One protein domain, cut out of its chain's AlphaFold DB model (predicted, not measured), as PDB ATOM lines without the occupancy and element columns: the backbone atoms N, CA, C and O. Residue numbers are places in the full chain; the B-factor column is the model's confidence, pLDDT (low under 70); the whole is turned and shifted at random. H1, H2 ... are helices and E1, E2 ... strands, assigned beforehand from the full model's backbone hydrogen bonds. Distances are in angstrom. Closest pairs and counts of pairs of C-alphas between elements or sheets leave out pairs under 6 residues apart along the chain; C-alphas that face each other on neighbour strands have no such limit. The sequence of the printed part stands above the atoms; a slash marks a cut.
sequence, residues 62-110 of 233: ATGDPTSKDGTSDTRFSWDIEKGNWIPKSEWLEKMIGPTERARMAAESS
ATOM      1  N   ALA A  62      57.644  34.712 139.364       84.56
ATOM      2  CA  ALA A  62      57.622  34.715 140.820       84.56
ATOM      3  C   ALA A  62      56.311  34.086 141.313       84.56
ATOM      4  O   ALA A  62      55.263  34.248 140.686       84.56
ATOM      5  N   THR A  63      56.374  33.363 142.428       85.62
ATOM      6  CA  THR A  63      55.187  32.939 143.182       85.62
ATOM      7  C   THR A  63      55.063  33.854 144.390       85.62
ATOM      8  O   THR A  63      56.055  34.072 145.088       85.62
ATOM      9  N   GLY A  64      53.867  34.380 144.622       81.69
ATOM     10  CA  GLY A  64      53.642  35.479 145.547       81.69
ATOM     11  C   GLY A  64      53.929  36.825 144.902       81.69
ATOM     12  O   GLY A  64      54.694  36.916 143.942       81.69
ATOM     13  N   ASP A  65      53.283  37.870 145.414       79.19
ATOM     14  CA  ASP A  65      53.518  39.234 144.946       79.19
ATOM     15  C   ASP A  65      54.948  39.668 145.317       79.19
ATOM     16  O   ASP A  65      55.244  39.843 146.501       79.19
ATOM     17  N   PRO A  66      55.843  39.861 144.331       79.31
ATOM     18  CA  PRO A  66      57.230  40.237 144.587       79.31
ATOM     19  C   PRO A  66      57.383  41.696 145.045       79.31
ATOM     20  O   PRO A  66      58.472  42.087 145.469       79.31
ATOM     21  N   THR A  67      56.330  42.510 144.933       79.12
ATOM     22  CA  THR A  67      56.294  43.895 145.425       79.12
ATOM     23  C   THR A  67      55.765  43.994 146.853       79.12
ATOM     24  O   THR A  67      56.043  44.975 147.549       79.12
ATOM     25  N   SER A  68      55.069  42.956 147.319       78.06
ATOM     26  CA  SER A  68      54.556  42.869 148.678       78.06
ATOM     27  C   SER A  68      55.602  42.303 149.636       78.06
ATOM     28  O   SER A  68      56.391  41.419 149.302       78.06
ATOM     29  N   LYS A  69      55.593  42.804 150.873       74.81
ATOM     30  CA  LYS A  69      56.371  42.223 151.979       74.81
ATOM     31  C   LYS A  69      55.672  41.006 152.588       74.81
ATOM     32  O   LYS A  69      56.329  40.182 153.220       74.81
ATOM     33  N   ASP A  70      54.372  40.869 152.348       74.25
ATOM     34  CA  ASP A  70      53.496  39.857 152.933       74.25
ATOM     35  C   ASP A  70      53.356  38.667 151.976       74.25
ATOM     36  O   ASP A  70      52.257  38.320 151.555       74.25
ATOM     37  N   GLY A  71      54.497  38.099 151.560       62.25
ATOM     38  CA  GLY A  71      54.655  37.124 150.468       62.25
ATOM     39  C   GLY A  71      53.985  35.759 150.675       62.25
ATOM     40  O   GLY A  71      54.644  34.727 150.596       62.25
ATOM     41  N   THR A  72      52.682  35.737 150.940       61.03
ATOM     42  CA  THR A  72      51.889  34.541 151.243       61.03
ATOM     43  C   THR A  72      50.851  34.215 150.173       61.03
ATOM     44  O   THR A  72      50.037  33.317 150.373       61.03
ATOM     45  N   SER A  73      50.832  34.928 149.044       74.12
ATOM     46  CA  SER A  73      49.935  34.593 147.938       74.12
ATOM     47  C   SER A  73      50.512  33.460 147.081       74.12
ATOM     48  O   SER A  73      51.687  33.460 146.732       74.12
ATOM     49  N   ASP A  74      49.674  32.493 146.702       81.62
ATOM     50  CA  ASP A  74      50.018  31.473 145.688       81.62
ATOM     51  C   ASP A  74      49.886  32.025 144.251       81.62
ATOM     52  O   ASP A  74      50.084  31.343 143.244       81.62
ATOM     53  N   THR A  75      49.548  33.310 144.130       84.88
ATOM     54  CA  THR A  75      49.424  33.997 142.851       84.88
ATOM     55  C   THR A  75      50.777  34.048 142.153       84.88
ATOM     56  O   THR A  75      51.783  34.457 142.731       84.88
ATOM     57  N   ARG A  76      50.801  33.658 140.879       89.44
ATOM     58  CA  ARG A  76      52.003  33.715 140.046       89.44
ATOM     59  C   ARG A  76      52.076  35.026 139.282       89.44
ATOM     60  O   ARG A  76      51.080  35.465 138.708       89.44
ATOM     61  N   PHE A  77      53.274  35.579 139.203       89.06
ATOM     62  CA  PHE A  77      53.594  36.798 138.476       89.06
ATOM     63  C   PHE A  77      54.652  36.515 137.410       89.06
ATOM     64  O   PHE A  77      55.535  35.677 137.599       89.06
ATOM     65  N   SER A  78      54.559  37.228 136.296       89.19
ATOM     66  CA  SER A  78      55.513  37.218 135.189       89.19
ATOM     67  C   SER A  78      56.162  38.596 135.076       89.19
ATOM     68  O   SER A  78      55.497  39.612 135.271       89.19
ATOM     69  N   TRP A  79      57.454  38.646 134.758       89.19
ATOM     70  CA  TRP A  79      58.137  39.912 134.496       89.19
ATOM     71  C   TRP A  79      57.815  40.423 133.091       89.19
ATOM     72  O   TRP A  79      58.147  39.773 132.096       89.19
ATOM     73  N   ASP A  80      57.196  41.596 133.015       85.81
ATOM     74  CA  ASP A  80      57.011  42.346 131.781       85.81
ATOM     75  C   ASP A  80      58.334  43.045 131.428       85.81
ATOM     76  O   ASP A  80      58.788  43.953 132.127       85.81
ATOM     77  N   ILE A  81      58.991  42.590 130.356       83.62
ATOM     78  CA  ILE A  81      60.271  43.153 129.904       83.62
ATOM     79  C   ILE A  81      60.075  44.558 129.324       83.62
ATOM     80  O   ILE A  81      60.957  45.398 129.488       83.62
ATOM     81  N   GLU A  82      58.939  44.815 128.672       82.31
ATOM     82  CA  GLU A  82      58.655  46.096 128.022       82.31
ATOM     83  C   GLU A  82      58.390  47.181 129.061       82.31
ATOM     84  O   GLU A  82      58.895  48.298 128.951       82.31
ATOM     85  N   LYS A  83      57.624  46.835 130.098       84.81
ATOM     86  CA  LYS A  83      57.247  47.771 131.163       84.81
ATOM     87  C   LYS A  83      58.210  47.772 132.344       84.81
ATOM     88  O   LYS A  83      58.178  48.700 133.148       84.81
ATOM     89  N   GLY A  84      59.052  46.749 132.468       86.75
ATOM     90  CA  GLY A  84      59.975  46.602 133.587       86.75
ATOM     91  C   GLY A  84      59.258  46.438 134.928       86.75
ATOM     92  O   GLY A  84      59.720  46.977 135.934       86.75
ATOM     93  N   ASN A  85      58.124  45.735 134.950       89.50
ATOM     94  CA  ASN A  85      57.357  45.478 136.163       89.50
ATOM     95  C   ASN A  85      56.860  44.027 136.236       89.50
ATOM     96  O   ASN A  85      56.865  43.281 135.258       89.50
ATOM     97  N   TRP A  86      56.450  43.610 137.432       89.44
ATOM     98  CA  TRP A  86      55.780  42.329 137.627       89.44
ATOM     99  C   TRP A  86      54.296  42.479 137.310       89.44
ATOM    100  O   TRP A  86      53.647  43.386 137.824       89.44
ATOM    101  N   ILE A  87      53.760  41.574 136.493       90.50
ATOM    102  CA  ILE A  87      52.333  41.506 136.165       90.50
ATOM    103  C   ILE A  87      51.778  40.123 136.526       90.50
ATOM    104  O   ILE A  87      52.519  39.137 136.447       90.50
ATOM    105  N   PRO A  88      50.504  39.999 136.933       89.81
ATOM    106  CA  PRO A  88      49.891  38.699 137.178       89.81
ATOM    107  C   PRO A  88      50.013  37.778 135.960       89.81
ATOM    108  O   PRO A  88      49.827  38.197 134.816       89.81
ATOM    109  N   LYS A  89      50.305  36.496 136.192       87.19
ATOM    110  CA  LYS A  89      50.497  35.519 135.112       87.19
ATOM    111  C   LYS A  89      49.234  35.329 134.268       87.19
ATOM    112  O   LYS A  89      49.359  35.087 133.074       87.19
ATOM    113  N   SER A  90      48.046  35.465 134.859       84.81
ATOM    114  CA  SER A  90      46.770  35.471 134.132       84.81
ATOM    115  C   SER A  90      46.695  36.621 133.127       84.81
ATOM    116  O   SER A  90      46.484  36.377 131.945       84.81
ATOM    117  N   GLU A  91      46.976  37.850 133.566       87.81
ATOM    118  CA  GLU A  91      46.992  39.039 132.704       87.81
ATOM    119  C   GLU A  91      48.054  38.920 131.598       87.81
ATOM    120  O   GLU A  91      47.838  39.308 130.450       87.81
ATOM    121  N   TRP A  92      49.215  38.346 131.923       84.81
ATOM    122  CA  TRP A  92      50.247  38.067 130.928       84.81
ATOM    123  C   TRP A  92      49.774  37.057 129.877       84.81
ATOM    124  O   TRP A  92      49.970  37.274 128.682       84.81
ATOM    125  N   LEU A  93      49.134  35.965 130.304       83.31
ATOM    126  CA  LEU A  93      48.595  34.959 129.392       83.31
ATOM    127  C   LEU A  93      47.525  35.560 128.484       83.31
ATOM    128  O   LEU A  93      47.568  35.329 127.283       83.31
ATOM    129  N   GLU A  94      46.634  36.401 129.009       84.62
ATOM    130  CA  GLU A  94      45.647  37.103 128.186       84.62
ATOM    131  C   GLU A  94      46.302  37.943 127.086       84.62
ATOM    132  O   GLU A  94      45.829  37.931 125.950       84.62
ATOM    133  N   LYS A  95      47.407  38.637 127.383       77.56
ATOM    134  CA  LYS A  95      48.153  39.423 126.385       77.56
ATOM    135  C   LYS A  95      48.820  38.557 125.316       77.56
ATOM    136  O   LYS A  95      48.930  38.996 124.177       77.56
ATOM    137  N   MET A  96      49.252  37.351 125.677       71.38
ATOM    138  CA  MET A  96      49.943  36.435 124.764       71.38
ATOM    139  C   MET A  96      48.990  35.599 123.909       71.38
ATOM    140  O   MET A  96      49.354  35.215 122.799       71.38
ATOM    141  N   ILE A  97      47.777  35.328 124.394       72.94
ATOM    142  CA  ILE A  97      46.755  34.622 123.621       72.94
ATOM    143  C   ILE A  97      46.252  35.586 122.541       72.94
ATOM    144  O   ILE A  97      45.420  36.469 122.785       72.94
ATOM    145  N   GLY A  98      46.782  35.412 121.329       62.97
ATOM    146  CA  GLY A  98      46.383  36.180 120.156       62.97
ATOM    147  C   GLY A  98      44.893  35.994 119.819       62.97
ATOM    148  O   GLY A  98      44.270  35.023 120.261       62.97
ATOM    149  N   PRO A  99      44.300  36.882 118.996       58.41
ATOM    150  CA  PRO A  99      42.867  36.845 118.670       58.41
ATOM    151  C   PRO A  99      42.386  35.473 118.174       58.41
ATOM    152  O   PRO A  99      41.288  35.029 118.500       58.41
ATOM    153  N   THR A 100      43.240  34.769 117.428       54.75
ATOM    154  CA  THR A 100      42.963  33.442 116.868       54.75
ATOM    155  C   THR A 100      42.923  32.335 117.924       54.75
ATOM    156  O   THR A 100      42.150  31.392 117.789       54.75
ATOM    157  N   GLU A 101      43.730  32.430 118.978       58.72
ATOM    158  CA  GLU A 101      43.770  31.423 120.042       58.72
ATOM    159  C   GLU A 101      42.610  31.625 121.034       58.72
ATOM    160  O   GLU A 101      41.994  30.647 121.454       58.72
ATOM    161  N   ARG A 102      42.189  32.881 121.267       59.38
ATOM    162  CA  ARG A 102      40.948  33.191 122.008       59.38
ATOM    163  C   ARG A 102      39.709  32.611 121.323       59.38
ATOM    164  O   ARG A 102      38.850  32.046 121.992       59.38
ATOM    165  N   ALA A 103      39.631  32.714 119.992       56.94
ATOM    166  CA  ALA A 103      38.519  32.166 119.214       56.94
ATOM    167  C   ALA A 103      38.451  30.630 119.276       56.94
ATOM    168  O   ALA A 103      37.361  30.068 119.324       56.94
ATOM    169  N   ARG A 104      39.604  29.947 119.321       56.81
ATOM    170  CA  ARG A 104      39.661  28.484 119.463       56.81
ATOM    171  C   ARG A 104      39.225  28.021 120.850       56.81
ATOM    172  O   ARG A 104      38.411  27.115 120.936       56.81
ATOM    173  N   MET A 105      39.686  28.680 121.915       56.94
ATOM    174  CA  MET A 105      39.262  28.355 123.286       56.94
ATOM    175  C   MET A 105      37.763  28.618 123.513       56.94
ATOM    176  O   MET A 105      37.106  27.863 124.223       56.94
ATOM    177  N   ALA A 106      37.200  29.651 122.876       58.28
ATOM    178  CA  ALA A 106      35.761  29.915 122.915       58.28
ATOM    179  C   ALA A 106      34.941  28.873 122.128       58.28
ATOM    180  O   ALA A 106      33.863  28.491 122.575       58.28
ATOM    181  N   ALA A 107      35.452  28.390 120.989       56.75
ATOM    182  CA  ALA A 107      34.812  27.329 120.212       56.75
ATOM    183  C   ALA A 107      34.858  25.971 120.937       56.75
ATOM    184  O   ALA A 107      33.866  25.251 120.943       56.75
ATOM    185  N   GLU A 108      35.965  25.662 121.617       54.53
ATOM    186  CA  GLU A 108      36.137  24.424 122.394       54.53
ATOM    187  C   GLU A 108      35.278  24.420 123.675       54.53
ATOM    188  O   GLU A 108      34.827  23.374 124.127       54.53
ATOM    189  N   SER A 109      34.957  25.598 124.224       54.03
ATOM    190  CA  SER A 109      33.996  25.746 125.328       54.03
ATOM    191  C   SER A 109      32.524  25.639 124.887       54.03
ATOM    192  O   SER A 109      31.642  25.646 125.746       54.03
ATOM    193  N   SER A 110      32.249  25.575 123.580       51.47
ATOM    194  CA  SER A 110      30.901  25.532 122.998       51.47
ATOM    195  C   SER A 110      30.629  24.245 122.208       51.47
ATOM    196  O   SER A 110      29.637  24.187 121.475       51.47
TER     197      SER A 110
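What this domain is: This is residues 62 to 110 of the 233 residues of an uncharacterized protein of Paracoccidioides brasiliensis (UniProt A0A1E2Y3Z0). A small two-stranded hairpin, E1 and E2, has an open loop of residues 62 to 75 at one end, and from E2 the chain leads through the short helix H1 to a second helix, H2, set off at the far end. The outline is flat, spanning 42 by 24 by 9 A, and the whole is loose, with a radius of gyration of the C-alphas of 13.9 A. The printed part has 49 residues, with two named strands and then two named helices in the order E1, E2, H1, H2; the sheet is antiparallel, and the class is mixed, helices and strands.

How they stand to each other: Begin at the hairpin, where E1, residues 76 to 80, and E2, residues 85 to 88, are antiparallel neighbours at 141 degrees between their directions. Look there for N 78 and O 87, 2.8 A apart, and N 87 and O 78, 2.9 A apart, both within hydrogen-bond range. Residues 62 to 63 form a short antiparallel pairing with residues 76 to 77 of E1. H1, residues 89 to 96, follows E2 by a tight link; its closest C-alpha pair with E1 is Phe 77 and Lys 89, 4.7 A apart. H2, residues 99 to 108, is apart from E1, E2 and H1. In H1 and H2 every O i to N i+4 pair is within hydrogen-bond range.

Where its parts are: Find C-alpha 76 at (52.003, 33.715, 140.046); from there E1 runs 13.0 A to C-alpha 80. E2 measures 10.1 A and H1 10.4 A. H2 runs 14.6 A, from C-alpha 99 at (42.867, 36.845, 118.670) to C-alpha 108 at (36.137, 24.424, 122.394).

The domain as a whole: The C-alphas farthest apart are those of Lys 69 and Ser 110, 42.0 A. The printed part has no cut, and its three links between named elements are tight. Confidence is under 70 in residues 71 to 72 and 98 to 110.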